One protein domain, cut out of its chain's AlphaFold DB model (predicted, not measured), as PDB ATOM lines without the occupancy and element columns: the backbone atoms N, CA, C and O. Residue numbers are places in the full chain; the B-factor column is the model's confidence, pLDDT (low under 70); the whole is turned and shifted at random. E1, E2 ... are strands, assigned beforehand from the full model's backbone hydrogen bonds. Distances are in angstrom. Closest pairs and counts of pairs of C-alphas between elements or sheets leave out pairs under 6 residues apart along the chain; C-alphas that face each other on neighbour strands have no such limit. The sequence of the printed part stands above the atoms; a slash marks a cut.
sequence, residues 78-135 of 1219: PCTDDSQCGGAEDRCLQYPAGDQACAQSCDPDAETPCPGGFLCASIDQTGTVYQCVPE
ATOM      1  N   PRO A  78     142.343 158.294 141.441       86.44
ATOM      2  CA  PRO A  78     143.364 158.089 142.468       86.44
ATOM      3  C   PRO A  78     144.103 159.383 142.820       86.44
ATOM      4  O   PRO A  78     144.558 160.099 141.925       86.44
ATOM      5  N   CYS A  79     144.287 159.643 144.114       86.00
ATOM      6  CA  CYS A  79     144.868 160.888 144.621       86.00
ATOM      7  C   CYS A  79     145.829 160.644 145.797       86.00
ATOM      8  O   CYS A  79     145.876 159.555 146.369       86.00
ATOM      9  N   THR A  80     146.609 161.667 146.164       85.56
ATOM     10  CA  THR A  80     147.410 161.674 147.411       85.56
ATOM     11  C   THR A  80     147.094 162.831 148.358       85.56
ATOM     12  O   THR A  80     147.563 162.827 149.494       85.56
ATOM     13  N   ASP A  81     146.356 163.831 147.878       86.62
ATOM     14  CA  ASP A  81     145.968 165.047 148.588       86.62
ATOM     15  C   ASP A  81     144.811 165.733 147.841       86.62
ATOM     16  O   ASP A  81     144.672 165.561 146.626       86.62
ATOM     17  N   ASP A  82     144.003 166.517 148.560       85.00
ATOM     18  CA  ASP A  82     142.789 167.179 148.051       85.00
ATOM     19  C   ASP A  82     143.036 168.040 146.800       85.00
ATOM     20  O   ASP A  82     142.168 168.145 145.942       85.00
ATOM     21  N   SER A  83     144.240 168.606 146.623       81.75
ATOM     22  CA  SER A  83     144.542 169.507 145.492       81.75
ATOM     23  C   SER A  83     144.547 168.828 144.112       81.75
ATOM     24  O   SER A  83     144.742 169.484 143.084       81.75
ATOM     25  N   GLN A  84     144.347 167.510 144.088       82.50
ATOM     26  CA  GLN A  84     144.236 166.672 142.895       82.50
ATOM     27  C   GLN A  84     142.770 166.415 142.497       82.50
ATOM     28  O   GLN A  84     142.517 165.943 141.385       82.50
ATOM     29  N   CYS A  85     141.822 166.753 143.374       81.19
ATOM     30  CA  CYS A  85     140.394 166.505 143.233       81.19
ATOM     31  C   CYS A  85     139.670 167.789 142.810       81.19
ATOM     32  O   CYS A  85     139.468 168.675 143.625       81.19
ATOM     33  N   GLY A  86     139.311 167.892 141.525       67.69
ATOM     34  CA  GLY A  86     138.273 168.791 140.998       67.69
ATOM     35  C   GLY A  86     138.186 170.216 141.564       67.69
ATOM     36  O   GLY A  86     138.792 171.148 141.022       67.69
ATOM     37  N   GLY A  87     137.302 170.382 142.549       75.94
ATOM     38  CA  GLY A  87     136.939 171.630 143.213       75.94
ATOM     39  C   GLY A  87     137.824 172.017 144.407       75.94
ATOM     40  O   GLY A  87     138.916 171.506 144.614       75.94
ATOM     41  N   ALA A  88     137.355 172.989 145.193       77.38
ATOM     42  CA  ALA A  88     138.056 173.471 146.392       77.38
ATOM     43  C   ALA A  88     137.621 172.758 147.692       77.38
ATOM     44  O   ALA A  88     138.252 172.935 148.734       77.38
ATOM     45  N   GLU A  89     136.536 171.985 147.623       83.75
ATOM     46  CA  GLU A  89     135.872 171.316 148.751       83.75
ATOM     47  C   GLU A  89     135.844 169.786 148.599       83.75
ATOM     48  O   GLU A  89     135.468 169.081 149.535       83.75
ATOM     49  N   ASP A  90     136.273 169.285 147.437       90.12
ATOM     50  CA  ASP A  90     136.443 167.867 147.120       90.12
ATOM     51  C   ASP A  90     137.609 167.282 147.935       90.12
ATOM     52  O   ASP A  90     138.636 167.940 148.137       90.12
ATOM     53  N   ARG A  91     137.468 166.041 148.414       87.19
ATOM     54  CA  ARG A  91     138.406 165.432 149.372       87.19
ATOM     55  C   ARG A  91     139.059 164.167 148.846       87.19
ATOM     56  O   ARG A  91     138.424 163.310 148.236       87.19
ATOM     57  N   CYS A  92     140.344 164.018 149.146       89.12
ATOM     58  CA  CYS A  92     141.118 162.832 148.809       89.12
ATOM     59  C   CYS A  92     140.975 161.761 149.903       89.12
ATOM     60  O   CYS A  92     141.839 161.609 150.775       89.12
ATOM     61  N   LEU A  93     139.856 161.035 149.875       86.94
ATOM     62  CA  LEU A  93     139.475 160.079 150.914       86.94
ATOM     63  C   LEU A  93     140.267 158.774 150.826       86.94
ATOM     64  O   LEU A  93     140.597 158.297 149.739       86.94
ATOM     65  N   GLN A  94     140.530 158.169 151.988       84.00
ATOM     66  CA  GLN A  94     141.022 156.797 152.086       84.00
ATOM     67  C   GLN A  94     139.886 155.866 152.520       84.00
ATOM     68  O   GLN A  94     139.331 155.999 153.608       84.00
ATOM     69  N   TYR A  95     139.570 154.913 151.652       77.25
ATOM     70  CA  TYR A  95     138.460 153.982 151.793       77.25
ATOM     71  C   TYR A  95     138.853 152.736 152.610       77.25
ATOM     72  O   TYR A  95     140.028 152.347 152.604       77.25
ATOM     73  N   PRO A  96     137.901 152.049 153.280       62.78
ATOM     74  CA  PRO A  96     138.178 150.847 154.081       62.78
ATOM     75  C   PRO A  96     138.874 149.717 153.307       62.78
ATOM     76  O   PRO A  96     139.675 148.974 153.873       62.78
ATOM     77  N   ALA A  97     138.614 149.634 152.000       61.47
ATOM     78  CA  ALA A  97     139.244 148.715 151.056       61.47
ATOM     79  C   ALA A  97     140.760 148.959 150.833       61.47
ATOM     80  O   ALA A  97     141.430 148.141 150.201       61.47
ATOM     81  N   GLY A  98     141.309 150.056 151.376       63.38
ATOM     82  CA  GLY A  98     142.719 150.463 151.315       63.38
ATOM     83  C   GLY A  98     143.020 151.543 150.269       63.38
ATOM     84  O   GLY A  98     144.081 152.172 150.323       63.38
ATOM     85  N   ASP A  99     142.087 151.765 149.348       75.44
ATOM     86  CA  ASP A  99     142.206 152.667 148.204       75.44
ATOM     87  C   ASP A  99     142.151 154.145 148.628       75.44
ATOM     88  O   ASP A  99     141.461 154.493 149.585       75.44
ATOM     89  N   GLN A 100     142.872 155.025 147.923       85.88
ATOM     90  CA  GLN A 100     142.842 156.474 148.162       85.88
ATOM     91  C   GLN A 100     142.453 157.207 146.872       85.88
ATOM     92  O   GLN A 100     143.179 157.146 145.873       85.88
ATOM     93  N   ALA A 101     141.290 157.858 146.879       89.31
ATOM     94  CA  ALA A 101     140.674 158.431 145.687       89.31
ATOM     95  C   ALA A 101     139.805 159.658 146.006       89.31
ATOM     96  O   ALA A 101     139.383 159.871 147.140       89.31
ATOM     97  N   CYS A 102     139.563 160.476 144.985       88.94
ATOM     98  CA  CYS A 102     138.779 161.697 145.095       88.94
ATOM     99  C   CYS A 102     137.287 161.409 145.285       88.94
ATOM    100  O   CYS A 102     136.657 160.767 144.440       88.94
ATOM    101  N   ALA A 103     136.727 161.969 146.352       88.25
ATOM    102  CA  ALA A 103     135.303 162.203 146.514       88.25
ATOM    103  C   ALA A 103     134.985 163.666 146.160       88.25
ATOM    104  O   ALA A 103     135.859 164.531 146.246       88.25
ATOM    105  N   GLN A 104     133.752 163.932 145.733       89.06
ATOM    106  CA  GLN A 104     133.281 165.274 145.377       89.06
ATOM    107  C   GLN A 104     132.407 165.836 146.503       89.06
ATOM    108  O   GLN A 104     131.635 165.076 147.090       89.06
ATOM    109  N   SER A 105     132.471 167.144 146.763       89.25
ATOM    110  CA  SER A 105     131.532 167.829 147.665       89.25
ATOM    111  C   SER A 105     130.078 167.666 147.194       89.25
ATOM    112  O   SER A 105     129.802 167.717 145.988       89.25
ATOM    113  N   CYS A 106     129.160 167.453 148.140       85.06
ATOM    114  CA  CYS A 106     127.731 167.252 147.894       85.06
ATOM    115  C   CYS A 106     126.864 167.926 148.965       85.06
ATOM    116  O   CYS A 106     127.326 168.216 150.066       85.06
ATOM    117  N   ASP A 107     125.601 168.161 148.620       84.94
ATOM    118  CA  ASP A 107     124.575 168.748 149.485       84.94
ATOM    119  C   ASP A 107     123.520 167.663 149.773       84.94
ATOM    120  O   ASP A 107     122.898 167.193 148.816       84.94
ATOM    121  N   PRO A 108     123.332 167.214 151.030       78.38
ATOM    122  CA  PRO A 108     122.411 166.123 151.350       78.38
ATOM    123  C   PRO A 108     120.930 166.476 151.132       78.38
ATOM    124  O   PRO A 108     120.128 165.558 150.972       78.38
ATOM    125  N   ASP A 109     120.565 167.764 151.070       76.75
ATOM    126  CA  ASP A 109     119.177 168.221 150.885       76.75
ATOM    127  C   ASP A 109     118.774 168.364 149.396       76.75
ATOM    128  O   ASP A 109     117.641 168.737 149.073       76.75
ATOM    129  N   ALA A 110     119.680 168.076 148.453       73.12
ATOM    130  CA  ALA A 110     119.420 168.184 147.016       73.12
ATOM    131  C   ALA A 110     118.658 166.967 146.441       73.12
ATOM    132  O   ALA A 110     118.977 165.824 146.750       73.12
ATOM    133  N   GLU A 111     117.721 167.186 145.498       72.75
ATOM    134  CA  GLU A 111     116.911 166.112 144.865       72.75
ATOM    135  C   GLU A 111     117.742 164.995 144.193       72.75
ATOM    136  O   GLU A 111     117.265 163.875 144.028       72.75
ATOM    137  N   THR A 112     118.974 165.302 143.775       72.00
ATOM    138  CA  THR A 112     119.966 164.332 143.277       72.00
ATOM    139  C   THR A 112     121.344 164.755 143.799       72.00
ATOM    140  O   THR A 112     122.038 165.522 143.131       72.00
ATOM    141  N   PRO A 113     121.731 164.339 145.018       78.06
ATOM    142  CA  PRO A 113     122.873 164.928 145.718       78.06
ATOM    143  C   PRO A 113     124.216 164.392 145.201       78.06
ATOM    144  O   PRO A 113     125.237 165.067 145.301       78.06
ATOM    145  N   CYS A 114     124.204 163.198 144.596       81.00
ATOM    146  CA  CYS A 114     125.347 162.532 143.981       81.00
ATOM    147  C   CYS A 114     124.939 161.803 142.686       81.00
ATOM    148  O   CYS A 114     123.755 161.512 142.489       81.00
ATOM    149  N   PRO A 115     125.897 161.474 141.796       78.81
ATOM    150  CA  PRO A 115     125.670 160.528 140.701       78.81
ATOM    151  C   PRO A 115     125.318 159.129 141.232       78.81
ATOM    152  O   PRO A 115     125.804 158.734 142.287       78.81
ATOM    153  N   GLY A 116     124.519 158.357 140.489       68.81
ATOM    154  CA  GLY A 116     124.138 156.996 140.899       68.81
ATOM    155  C   GLY A 116     125.346 156.068 141.095       68.81
ATOM    156  O   GLY A 116     126.309 156.142 140.328       68.81
ATOM    157  N   GLY A 117     125.297 155.209 142.119       68.44
ATOM    158  CA  GLY A 117     126.447 154.449 142.621       68.44
ATOM    159  C   GLY A 117     127.188 155.148 143.772       68.44
ATOM    160  O   GLY A 117     128.134 154.575 144.316       68.44
ATOM    161  N   PHE A 118     126.789 156.373 144.141       79.25
ATOM    162  CA  PHE A 118     127.390 157.173 145.207       79.25
ATOM    163  C   PHE A 118     126.318 157.769 146.131       79.25
ATOM    164  O   PHE A 118     125.344 158.371 145.679       79.25
ATOM    165  N   LEU A 119     126.558 157.686 147.438       80.44
ATOM    166  CA  LEU A 119     125.762 158.313 148.491       80.44
ATOM    167  C   LEU A 119     126.416 159.623 148.936       80.44
ATOM    168  O   LEU A 119     127.638 159.695 149.064       80.44
ATOM    169  N   CYS A 120     125.607 160.641 149.235       82.81
ATOM    170  CA  CYS A 120     126.096 161.847 149.898       82.81
ATOM    171  C   CYS A 120     126.212 161.572 151.403       82.81
ATOM    172  O   CYS A 120     125.203 161.434 152.091       82.81
ATOM    173  N   ALA A 121     127.439 161.436 151.906       79.19
ATOM    174  CA  ALA A 121     127.714 161.009 153.278       79.19
ATOM    175  C   ALA A 121     128.605 162.019 154.011       79.19
ATOM    176  O   ALA A 121     129.567 162.527 153.430       79.19
ATOM    177  N   SER A 122     128.318 162.279 155.294       80.88
ATOM    178  CA  SER A 122     129.233 163.051 156.143       80.88
ATOM    179  C   SER A 122     130.532 162.276 156.350       80.88
ATOM    180  O   SER A 122     130.513 161.079 156.647       80.88
ATOM    181  N   ILE A 123     131.657 162.976 156.229       74.19
ATOM    182  CA  ILE A 123     132.999 162.445 156.493       74.19
ATOM    183  C   ILE A 123     133.629 163.023 157.771       74.19
ATOM    184  O   ILE A 123     134.753 162.655 158.118       74.19
ATOM    185  N   ASP A 124     132.926 163.914 158.474       65.94
ATOM    186  CA  ASP A 124     133.335 164.475 159.763       65.94
ATOM    187  C   ASP A 124     132.358 164.115 160.900       65.94
ATOM    188  O   ASP A 124     131.238 163.646 160.681       65.94
ATOM    189  N   GLN A 125     132.817 164.298 162.143       41.53
ATOM    190  CA  GLN A 125     132.028 164.022 163.355       41.53
ATOM    191  C   GLN A 125     131.024 165.135 163.694       41.53
ATOM    192  O   GLN A 125     130.253 164.987 164.637       41.53
ATOM    193  N   THR A 126     131.059 166.248 162.962       45.47
ATOM    194  CA  THR A 126     130.194 167.418 163.151       45.47
ATOM    195  C   THR A 126     128.967 167.401 162.239       45.47
ATOM    196  O   THR A 126     128.033 168.156 162.489       45.47
ATOM    197  N   GLY A 127     128.929 166.532 161.222       61.12
ATOM    198  CA  GLY A 127     127.824 166.465 160.263       61.12
ATOM    199  C   GLY A 127     127.827 167.647 159.295       61.12
ATOM    200  O   GLY A 127     126.756 168.134 158.938       61.12
ATOM    201  N   THR A 128     129.014 168.145 158.930       65.25
ATOM    202  CA  THR A 128     129.201 169.432 158.233       65.25
ATOM    203  C   THR A 128     129.910 169.336 156.886       65.25
ATOM    204  O   THR A 128     129.634 170.146 156.005       65.25
ATOM    205  N   VAL A 129     130.800 168.362 156.690       73.00
ATOM    206  CA  VAL A 129     131.461 168.105 155.404       73.00
ATOM    207  C   VAL A 129     130.916 166.807 154.825       73.00
ATOM    208  O   VAL A 129     131.274 165.714 155.263       73.00
ATOM    209  N   TYR A 130     130.073 166.946 153.805       85.75
ATOM    210  CA  TYR A 130     129.517 165.836 153.039       85.75
ATOM    211  C   TYR A 130     130.310 165.618 151.751       85.75
ATOM    212  O   TYR A 130     130.831 166.564 151.155       85.75
ATOM    213  N   GLN A 131     130.425 164.362 151.323       89.44
ATOM    214  CA  GLN A 131     131.040 163.988 150.051       89.44
ATOM    215  C   GLN A 131     130.284 162.832 149.386       89.44
ATOM    216  O   GLN A 131     129.707 161.984 150.069       89.44
ATOM    217  N   CYS A 132     130.356 162.750 148.058       88.00
ATOM    218  CA  CYS A 132     129.896 161.593 147.296       88.00
ATOM    219  C   CYS A 132     130.844 160.404 147.490       88.00
ATOM    220  O   CYS A 132     131.943 160.352 146.933       88.00
ATOM    221  N   VAL A 133     130.392 159.441 148.284       84.06
ATOM    222  CA  VAL A 133     131.088 158.210 148.671       84.06
ATOM    223  C   VAL A 133     130.447 157.037 147.914       84.06
ATOM    224  O   VAL A 133     129.223 156.950 147.919       84.06
ATOM    225  N   PRO A 134     131.209 156.130 147.265       78.81
ATOM    226  CA  PRO A 134     130.627 154.969 146.585       78.81
ATOM    227  C   PRO A 134     129.774 154.119 147.529       78.81
ATOM    228  O   PRO A 134     130.188 153.878 148.662       78.81
ATOM    229  N   GLU A 135     128.636 153.613 147.053       73.62
ATOM    230  CA  GLU A 135     127.704 152.782 147.839       73.62
ATOM    231  C   GLU A 135     128.400 151.560 148.479       73.62
ATOM    232  O   GLU A 135     128.181 151.256 149.649       73.62
TER     233      GLU A 135
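Overview. This is residues 78 to 135 of the 1219 residues of an uncharacterized protein of Persicimonas caeni (UniProt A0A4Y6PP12). With little regular structure, this is two small two-stranded hairpins, E1 with E2 and E3 with E4, next to each other with E4 toward the first, and long loops about them. The printed part has 58 residues, with no named helix and strands E1, E2, E3, E4 in two antiparallel sheets; it is all strand, with 18 residues in named elements. It is compact, with a radius of gyration of the C-alphas of 10.9 A, and spans 30 by 23 by 23 A.

Along the chain. Past residues 78 to 90, find C-alpha 91 at (138.406, 165.432, 149.372), where E1, residues 91 to 94, starts its 9.4 A. E2, residues 100 to 103, runs 9.6 A. E3, residues 118 to 122, runs 12.6 A, and E4, residues 130 to 134, runs 12.7 A to C-alpha 134 at (130.627, 154.969, 146.585).

Arrangement. In the hairpin E1 and E2, look for N 93 and O 101, 3.0 A apart. In the hairpin E3 and E4, N 119 and O 133 are 2.8 A apart. The closest C-alphas of E2 and E4, Ala 103 and Cys 132, are 5.5 A apart. E3 is apart from E1 and E2.

Size, cuts and confidence. The farthest C-alphas, Thr 80 and Glu 111, are 30.9 A apart. The printed part has no cut; the link E2 to E3 is long. Find pLDDT under 70 at residues 86, 96 to 98, 116 to 117 and 124 to 128.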